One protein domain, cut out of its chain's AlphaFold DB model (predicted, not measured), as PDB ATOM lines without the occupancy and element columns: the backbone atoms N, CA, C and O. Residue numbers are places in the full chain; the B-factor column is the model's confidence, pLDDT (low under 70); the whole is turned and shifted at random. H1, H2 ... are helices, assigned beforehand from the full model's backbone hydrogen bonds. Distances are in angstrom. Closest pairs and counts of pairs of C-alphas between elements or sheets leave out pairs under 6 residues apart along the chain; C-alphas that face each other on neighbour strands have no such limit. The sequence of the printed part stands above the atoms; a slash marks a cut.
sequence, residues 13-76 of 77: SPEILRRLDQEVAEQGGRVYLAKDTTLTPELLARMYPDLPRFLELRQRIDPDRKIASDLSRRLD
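Overview. This is residues 13 to 76 of the 77 residues of the protein "ALO domain-containing protein" of Planctomycetes bacterium (UniProt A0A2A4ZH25). An elongated, open arrangement of four helices: H1 makes one end, the short H2 meets its second half, and H3 reaches away to the other end before the chain folds back, so that H2, H3, residues 62 to 69 and H4 make an open ring. Between H1 and H2 the unnamed residues 27 to 40 loop back. The printed part has 64 residues, with four named helices in the order H1, H2, H3, H4 and no named strand; the class is all helix. It is only just compact, close to loose, with a radius of gyration of the C-alphas of 12.8 A, and spans 36 by 22 by 16 A.

Arrangement. H1, residues 13 to 26, touches H2, residues 41 to 47, with its residues 21 to 25 alone. The closest C-alphas are those of Ala 25 and Met 47, 5.7 A apart. The two run the same way at a steep tilt of 46 degrees. H2 is close to but not clearly touching H3, residues 51 to 61; the closest C-alphas, of Ala 45 and Leu 51, are 6.4 A apart. These two run opposite ways at a steep tilt of 62 degrees. H2 is also close to but not clearly touching H4, residues 70 to 74, with the closest C-alphas, of Pro 41 and Arg 74, 7.4 A apart. H1 is apart from H3 and H4, and H3 is apart from H4. In H1, H2, H3 and H4 every O i to N i+4 pair is within hydrogen-bond range.

Along the chain. H1 begins at C-alpha 13 (-1.677, 97.500, 36.668) and measures 20.1 A from first to last C-alpha. H2 measures 9.9 A. H3 measures 15.3 A and ends at C-alpha 61 (-20.041, 65.507, 35.794). H4 measures 6.1 A and ends at C-alpha 74 (-15.503, 85.297, 36.362).

Size, cuts and confidence. The C-alphas farthest apart, of Ser 13 and Arg 60, are 37.9 A apart. Residues 49 to 54 and 59 to 66 stand free. The link from H1 to H2 is long, that from H2 to H3 tight. The printed part has no cut, and no printed residue is under 70 in pLDDT.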
ATOM      1  N   SER A  13      -2.102  98.883  36.893       96.25
ATOM      2  CA  SER A  13      -1.677  97.500  36.668       96.25
ATOM      3  C   SER A  13      -2.731  96.599  36.014       96.25
ATOM      4  O   SER A  13      -2.379  95.882  35.074       96.25
ATOM      5  N   PRO A  14      -4.021  96.624  36.407       96.06
ATOM      6  CA  PRO A  14      -5.037  95.803  35.750       96.06
ATOM      7  C   PRO A  14      -5.251  96.152  34.272       96.06
ATOM      8  O   PRO A  14      -5.621  95.287  33.480       96.06
ATOM      9  N   GLU A  15      -5.057  97.412  33.877       96.31
ATOM     10  CA  GLU A  15      -5.145  97.819  32.471       96.31
ATOM     11  C   GLU A  15      -3.940  97.306  31.677       96.31
ATOM     12  O   GLU A  15      -4.103  96.751  30.590       96.31
ATOM     13  N   ILE A  16      -2.738  97.405  32.248       96.06
ATOM     14  CA  ILE A  16      -1.518  96.855  31.640       96.06
ATOM     15  C   ILE A  16      -1.661  95.343  31.425       96.06
ATOM     16  O   ILE A  16      -1.391  94.853  30.329       96.06
ATOM     17  N   LEU A  17      -2.127  94.611  32.441       96.81
ATOM     18  CA  LEU A  17      -2.335  93.165  32.354       96.81
ATOM     19  C   LEU A  17      -3.359  92.797  31.276       96.81
ATOM     20  O   LEU A  17      -3.075  91.933  30.454       96.81
ATOM     21  N   ARG A  18      -4.494  93.504  31.188       96.75
ATOM     22  CA  ARG A  18      -5.500  93.251  30.139       96.75
ATOM     23  C   ARG A  18      -4.953  93.458  28.729       96.75
ATOM     24  O   ARG A  18      -5.280  92.685  27.830       96.75
ATOM     25  N   ARG A  19      -4.099  94.466  28.525       97.06
ATOM     26  CA  ARG A  19      -3.420  94.677  27.235       97.06
ATOM     27  C   ARG A  19      -2.442  93.545  26.926       97.06
ATOM     28  O   ARG A  19      -2.414  93.064  25.800       97.06
ATOM     29  N   LEU A  20      -1.685  93.073  27.918       96.88
ATOM     30  CA  LEU A  20      -0.812  91.907  27.749       96.88
ATOM     31  C   LEU A  20      -1.609  90.635  27.437       96.88
ATOM     32  O   LEU A  20      -1.198  89.869  26.570       96.88
ATOM     33  N   ASP A  21      -2.758  90.423  28.083       97.50
ATOM     34  CA  ASP A  21      -3.637  89.283  27.808       97.50
ATOM     35  C   ASP A  21      -4.112  89.292  26.341       97.50
ATOM     36  O   ASP A  21      -4.126  88.248  25.684       97.50
ATOM     37  N   GLN A  22      -4.446  90.469  25.796       98.06
ATOM     38  CA  GLN A  22      -4.802  90.630  24.380       98.06
ATOM     39  C   GLN A  22      -3.642  90.263  23.450       98.06
ATOM     40  O   GLN A  22      -3.822  89.422  22.569       98.06
ATOM     41  N   GLU A  23      -2.452  90.822  23.681       97.94
ATOM     42  CA  GLU A  23      -1.251  90.535  22.885       97.94
ATOM     43  C   GLU A  23      -0.902  89.041  22.916       97.94
ATOM     44  O   GLU A  23      -0.659  88.412  21.886       97.94
ATOM     45  N   VAL A  24      -0.952  88.421  24.099       97.50
ATOM     46  CA  VAL A  24      -0.722  86.981  24.255       97.50
ATOM     47  C   VAL A  24      -1.735  86.179  23.438       97.50
ATOM     48  O   VAL A  24      -1.336  85.240  22.748       97.50
ATOM     49  N   ALA A  25      -3.023  86.537  23.475       97.56
ATOM     50  CA  ALA A  25      -4.053  85.856  22.689       97.56
ATOM     51  C   ALA A  25      -3.876  86.049  21.174       97.56
ATOM     52  O   ALA A  25      -4.152  85.130  20.402       97.56
ATOM     53  N   GLU A  26      -3.440  87.225  20.721       97.81
ATOM     54  CA  GLU A  26      -3.181  87.517  19.303       97.81
ATOM     55  C   GLU A  26      -2.009  86.712  18.745       97.81
ATOM     56  O   GLU A  26      -2.074  86.236  17.613       97.81
ATOM     57  N   GLN A  27      -0.988  86.462  19.563       97.38
ATOM     58  CA  GLN A  27       0.153  85.621  19.195       97.38
ATOM     59  C   GLN A  27      -0.122  84.110  19.356       97.38
ATOM     60  O   GLN A  27       0.797  83.298  19.245       97.38
ATOM     61  N   GLY A  28      -1.366  83.707  19.648       96.69
ATOM     62  CA  GLY A  28      -1.737  82.303  19.872       96.69
ATOM     63  C   GLY A  28      -1.154  81.706  21.160       96.69
ATOM     64  O   GLY A  28      -1.021  80.487  21.288       96.69
ATOM     65  N   GLY A  29      -0.759  82.564  22.100       97.62
ATOM     66  CA  GLY A  29      -0.295  82.186  23.424       97.62
ATOM     67  C   GLY A  29      -1.445  81.949  24.403       97.62
ATOM     68  O   GLY A  29      -2.621  81.919  24.044       97.62
ATOM     69  N   ARG A  30      -1.089  81.772  25.679       97.44
ATOM     70  CA  ARG A  30      -2.057  81.601  26.767       97.44
ATOM     71  C   ARG A  30      -1.537  82.137  28.093       97.44
ATOM     72  O   ARG A  30      -0.340  82.057  28.371       97.44
ATOM     73  N   VAL A  31      -2.463  82.579  28.932       97.50
ATOM     74  CA  VAL A  31      -2.220  82.947  30.329       97.50
ATOM     75  C   VAL A  31      -2.372  81.721  31.215       97.50
ATOM     76  O   VAL A  31      -3.247  80.886  31.002       97.50
ATOM     77  N   TYR A  32      -1.524  81.598  32.233       96.81
ATOM     78  CA  TYR A  32      -1.672  80.536  33.218       96.81
ATOM     79  C   TYR A  32      -2.694  80.934  34.288       96.81
ATOM     80  O   TYR A  32      -2.430  81.821  35.092       96.81
ATOM     81  N   LEU A  33      -3.828  80.226  34.350       97.25
ATOM     82  CA  LEU A  33      -4.941  80.533  35.263       97.25
ATOM     83  C   LEU A  33      -4.574  80.588  36.753       97.25
ATOM     84  O   LEU A  33      -5.192  81.330  37.504       97.25
ATOM     85  N   ALA A  34      -3.546  79.857  37.196       96.38
ATOM     86  CA  ALA A  34      -3.072  79.943  38.582       96.38
ATOM     87  C   ALA A  34      -2.424  81.302  38.925       96.38
ATOM     88  O   ALA A  34      -2.132  81.568  40.091       96.38
ATOM     89  N   LYS A  35      -2.144  82.130  37.913       94.19
ATOM     90  CA  LYS A  35      -1.547  83.468  38.012       94.19
ATOM     91  C   LYS A  35      -2.461  84.560  37.445       94.19
ATOM     92  O   LYS A  35      -2.052  85.712  37.383       94.19
ATOM     93  N   ASP A  36      -3.670  84.199  37.031       96.00
ATOM     94  CA  ASP A  36      -4.617  85.117  36.414       96.00
ATOM     95  C   ASP A  36      -5.387  85.936  37.460       96.00
ATOM     96  O   ASP A  36      -5.875  85.404  38.460       96.00
ATOM     97  N   THR A  37      -5.558  87.226  37.175       94.06
ATOM     98  CA  THR A  37      -6.452  88.124  37.921       94.06
ATOM     99  C   THR A  37      -7.351  88.982  37.022       94.06
ATOM    100  O   THR A  37      -8.296  89.581  37.533       94.06
ATOM    101  N   THR A  38      -7.111  89.024  35.705       95.75
ATOM    102  CA  THR A  38      -7.699  90.011  34.777       95.75
ATOM    103  C   THR A  38      -8.320  89.420  33.518       95.75
ATOM    104  O   THR A  38      -9.058  90.129  32.832       95.75
ATOM    105  N   LEU A  39      -8.057  88.147  33.214       97.44
ATOM    106  CA  LEU A  39      -8.517  87.497  31.994       97.44
ATOM    107  C   LEU A  39     -10.050  87.513  31.901       97.44
ATOM    108  O   LEU A  39     -10.760  87.365  32.903       97.44
ATOM    109  N   THR A  40     -10.556  87.669  30.680       97.69
ATOM    110  CA  THR A  40     -11.991  87.627  30.374       97.69
ATOM    111  C   THR A  40     -12.386  86.275  29.759       97.69
ATOM    112  O   THR A  40     -11.520  85.587  29.202       97.69
ATOM    113  N   PRO A  41     -13.674  85.878  29.812       98.00
ATOM    114  CA  PRO A  41     -14.158  84.663  29.150       98.00
ATOM    115  C   PRO A  41     -13.825  84.611  27.650       98.00
ATOM    116  O   PRO A  41     -13.441  83.565  27.122       98.00
ATOM    117  N   GLU A  42     -13.907  85.746  26.952       97.25
ATOM    118  CA  GLU A  42     -13.663  85.835  25.509       97.25
ATOM    119  C   GLU A  42     -12.195  85.559  25.166       97.25
ATOM    120  O   GLU A  42     -11.896  84.826  24.219       97.25
ATOM    121  N   LEU A  43     -11.263  86.122  25.942       98.00
ATOM    122  CA  LEU A  43      -9.836  85.851  25.767       98.00
ATOM    123  C   LEU A  43      -9.492  84.417  26.170       98.00
ATOM    124  O   LEU A  43      -8.705  83.772  25.476       98.00
ATOM    125  N   LEU A  44     -10.123  83.878  27.220       98.25
ATOM    126  CA  LEU A  44      -9.943  82.481  27.601       98.25
ATOM    127  C   LEU A  44     -10.289  81.536  26.443       98.25
ATOM    128  O   LEU A  44      -9.490  80.659  26.118       98.25
ATOM    129  N   ALA A  45     -11.439  81.736  25.794       97.44
ATOM    130  CA  ALA A  45     -11.871  80.908  24.670       97.44
ATOM    131  C   ALA A  45     -10.882  80.946  23.489       97.44
ATOM    132  O   ALA A  45     -10.683  79.934  22.819       97.44
ATOM    133  N   ARG A  46     -10.211  82.085  23.263       97.75
ATOM    134  CA  ARG A  46      -9.149  82.217  22.248       97.75
ATOM    135  C   ARG A  46      -7.866  81.478  22.642       97.75
ATOM    136  O   ARG A  46      -7.224  80.879  21.787       97.75
ATOM    137  N   MET A  47      -7.493  81.522  23.921       98.25
ATOM    138  CA  MET A  47      -6.258  80.922  24.449       98.25
ATOM    139  C   MET A  47      -6.363  79.405  24.696       98.25
ATOM    140  O   MET A  47      -5.344  78.712  24.750       98.25
ATOM    141  N   TYR A  48      -7.581  78.881  24.868       98.00
ATOM    142  CA  TYR A  48      -7.859  77.479  25.194       98.00
ATOM    143  C   TYR A  48      -8.834  76.850  24.180       98.00
ATOM    144  O   TYR A  48     -10.021  76.718  24.474       98.00
ATOM    145  N   PRO A  49      -8.354  76.386  23.008       96.50
ATOM    146  CA  PRO A  49      -9.207  75.810  21.959       96.50
ATOM    147  C   PRO A  49     -10.025  74.581  22.388       96.50
ATOM    148  O   PRO A  49     -11.102  74.336  21.854       96.50
ATOM    149  N   ASP A  50      -9.540  73.825  23.379       97.69
ATOM    150  CA  ASP A  50     -10.235  72.658  23.942       97.69
ATOM    151  C   ASP A  50     -11.288  73.026  25.009       97.69
ATOM    152  O   ASP A  50     -11.896  72.136  25.612       97.69
ATOM    153  N   LEU A  51     -11.527  74.320  25.264       98.12
ATOM    154  CA  LEU A  51     -12.505  74.787  26.248       98.12
ATOM    155  C   LEU A  51     -13.913  74.191  26.035       98.12
ATOM    156  O   LEU A  51     -14.479  73.717  27.020       98.12
ATOM    157  N   PRO A  52     -14.474  74.100  24.809       98.12
ATOM    158  CA  PRO A  52     -15.789  73.484  24.604       98.12
ATOM    159  C   PRO A  52     -15.862  72.038  25.113       98.12
ATOM    160  O   PRO A  52     -16.802  71.669  25.814       98.12
ATOM    161  N   ARG A  53     -14.817  71.238  24.862       98.50
ATOM    162  CA  ARG A  53     -14.726  69.855  25.351       98.50
ATOM    163  C   ARG A  53     -14.675  69.793  26.880       98.50
ATOM    164  O   ARG A  53     -15.235  68.877  27.484       98.50
ATOM    165  N   PHE A  54     -13.992  70.743  27.518       97.94
ATOM    166  CA  PHE A  54     -13.982  70.853  28.976       97.94
ATOM    167  C   PHE A  54     -15.372  71.197  29.527       97.94
ATOM    168  O   PHE A  54     -15.816  70.554  30.478       97.94
ATOM    169  N   LEU A  55     -16.080  72.149  28.912       97.56
ATOM    170  CA  LEU A  55     -17.432  72.539  29.321       97.56
ATOM    171  C   LEU A  55     -18.430  71.380  29.173       97.56
ATOM    172  O   LEU A  55     -19.219  71.133  30.083       97.56
ATOM    173  N   GLU A  56     -18.351  70.608  28.086       98.25
ATOM    174  CA  GLU A  56     -19.145  69.383  27.905       98.25
ATOM    175  C   GLU A  56     -18.877  68.357  29.012       98.25
ATOM    176  O   GLU A  56     -19.803  67.787  29.600       98.25
ATOM    177  N   LEU A  57     -17.598  68.127  29.331       98.00
ATOM    178  CA  LEU A  57     -17.208  67.215  30.401       98.00
ATOM    179  C   LEU A  57     -17.743  67.690  31.754       98.00
ATOM    180  O   LEU A  57     -18.266  66.878  32.522       98.00
ATOM    181  N   ARG A  58     -17.633  68.991  32.032       97.19
ATOM    182  CA  ARG A  58     -18.146  69.599  33.257       97.19
ATOM    183  C   ARG A  58     -19.657  69.437  33.356       97.19
ATOM    184  O   ARG A  58     -20.121  68.967  34.386       97.19
ATOM    185  N   GLN A  59     -20.406  69.725  32.294       97.50
ATOM    186  CA  GLN A  59     -21.864  69.574  32.281       97.50
ATOM    187  C   GLN A  59     -22.301  68.127  32.553       97.50
ATOM    188  O   GLN A  59     -23.327  67.897  33.190       97.50
ATOM    189  N   ARG A  60     -21.522  67.140  32.098       98.31
ATOM    190  CA  ARG A  60     -21.793  65.719  32.360       98.31
ATOM    191  C   ARG A  60     -21.514  65.309  33.811       98.31
ATOM    192  O   ARG A  60     -22.198  64.429  34.322       98.31
ATOM    193  N   ILE A  61     -20.488  65.884  34.439       98.12
ATOM    194  CA  ILE A  61     -20.041  65.507  35.794       98.12
ATOM    195  C   ILE A  61     -20.775  66.305  36.879       98.12
ATOM    196  O   ILE A  61     -21.135  65.745  37.911       98.12
ATOM    197  N   ASP A  62     -20.992  67.597  36.654       97.88
ATOM    198  CA  ASP A  62     -21.565  68.546  37.609       97.88
ATOM    199  C   ASP A  62     -22.630  69.427  36.924       97.88
ATOM    200  O   ASP A  62     -22.429  70.631  36.734       97.88
ATOM    201  N   PRO A  63     -23.773  68.836  36.518       96.94
ATOM    202  CA  PRO A  63     -24.824  69.550  35.787       96.94
ATOM    203  C   PRO A  63     -25.448  70.702  36.588       96.94
ATOM    204  O   PRO A  63     -25.931  71.663  35.995       96.94
ATOM    205  N   ASP A  64     -25.402  70.617  37.920       96.75
ATOM    206  CA  ASP A  64     -25.926  71.626  38.847       96.75
ATOM    207  C   ASP A  64     -24.894  72.723  39.185       96.75
ATOM    208  O   ASP A  64     -25.187  73.613  39.984       96.75
ATOM    209  N   ARG A  65     -23.674  72.654  38.626       94.75
ATOM    210  CA  ARG A  65     -22.548  73.571  38.897       94.75
ATOM    211  C   ARG A  65     -22.214  73.734  40.393       94.75
ATOM    212  O   ARG A  65     -21.905  74.837  40.850       94.75
ATOM    213  N   LYS A  66     -22.252  72.645  41.172       97.25
ATOM    214  CA  LYS A  66     -21.908  72.638  42.610       97.25
ATOM    215  C   LYS A  66     -20.422  72.891  42.859       97.25
ATOM    216  O   LYS A  66     -20.062  73.460  43.887       97.25
ATOM    217  N   ILE A  67     -19.558  72.484  41.933       96.88
ATOM    218  CA  ILE A  67     -18.126  72.771  41.961       96.88
ATOM    219  C   ILE A  67     -17.921  74.113  41.258       96.88
ATOM    220  O   ILE A  67     -17.883  74.197  40.029       96.88
ATOM    221  N   ALA A  68     -17.802  75.179  42.047       96.56
ATOM    222  CA  ALA A  68     -17.607  76.532  41.545       96.56
ATOM    223  C   ALA A  68     -16.641  77.327  42.430       96.56
ATOM    224  O   ALA A  68     -16.730  77.312  43.657       96.56
ATOM    225  N   SER A  69     -15.740  78.062  41.786       97.12
ATOM    226  CA  SER A  69     -14.850  79.062  42.378       97.12
ATOM    227  C   SER A  69     -15.140  80.449  41.804       97.12
ATOM    228  O   SER A  69     -15.781  80.570  40.756       97.12
ATOM    229  N   ASP A  70     -14.618  81.501  42.434       97.69
ATOM    230  CA  ASP A  70     -14.724  82.864  41.893       97.69
ATOM    231  C   ASP A  70     -14.068  82.987  40.515       97.69
ATOM    232  O   ASP A  70     -14.604  83.659  39.639       97.69
ATOM    233  N   LEU A  71     -12.977  82.250  40.278       97.69
ATOM    234  CA  LEU A  71     -12.367  82.141  38.955       97.69
ATOM    235  C   LEU A  71     -13.348  81.550  37.933       97.69
ATOM    236  O   LEU A  71     -13.527  82.125  36.866       97.69
ATOM    237  N   SER A  72     -14.011  80.433  38.259       97.06
ATOM    238  CA  SER A  72     -14.976  79.815  37.336       97.06
ATOM    239  C   SER A  72     -16.177  80.712  37.042       97.06
ATOM    240  O   SER A  72     -16.667  80.701  35.923       97.06
ATOM    241  N   ARG A  73     -16.616  81.518  38.020       96.88
ATOM    242  CA  ARG A  73     -17.700  82.490  37.831       96.88
ATOM    243  C   ARG A  73     -17.260  83.659  36.956       96.88
ATOM    244  O   ARG A  73     -18.012  84.060  36.086       96.88
ATOM    245  N   ARG A  74     -16.051  84.194  37.169       97.69
ATOM    246  CA  ARG A  74     -15.503  85.297  36.362       97.69
ATOM    247  C   ARG A  74     -15.255  84.891  34.909       97.69
ATOM    248  O   ARG A  74     -15.367  85.729  34.024       97.69
ATOM    249  N   LEU A  75     -14.875  83.637  34.684       97.69
ATOM    250  CA  LEU A  75     -14.493  83.121  33.370       97.69
ATOM    251  C   LEU A  75     -15.607  82.337  32.657       97.69
ATOM    252  O   LEU A  75     -15.319  81.686  31.656       97.69
ATOM    253  N   ASP A  76     -16.842  82.375  33.166       95.88
ATOM    254  CA  ASP A  76     -18.003  81.650  32.619       95.88
ATOM    255  C   ASP A  76     -17.741  80.164  32.331       95.88
ATOM    256  O   ASP A  76     -18.219  79.584  31.351       95.88
TER     257      ASP A  76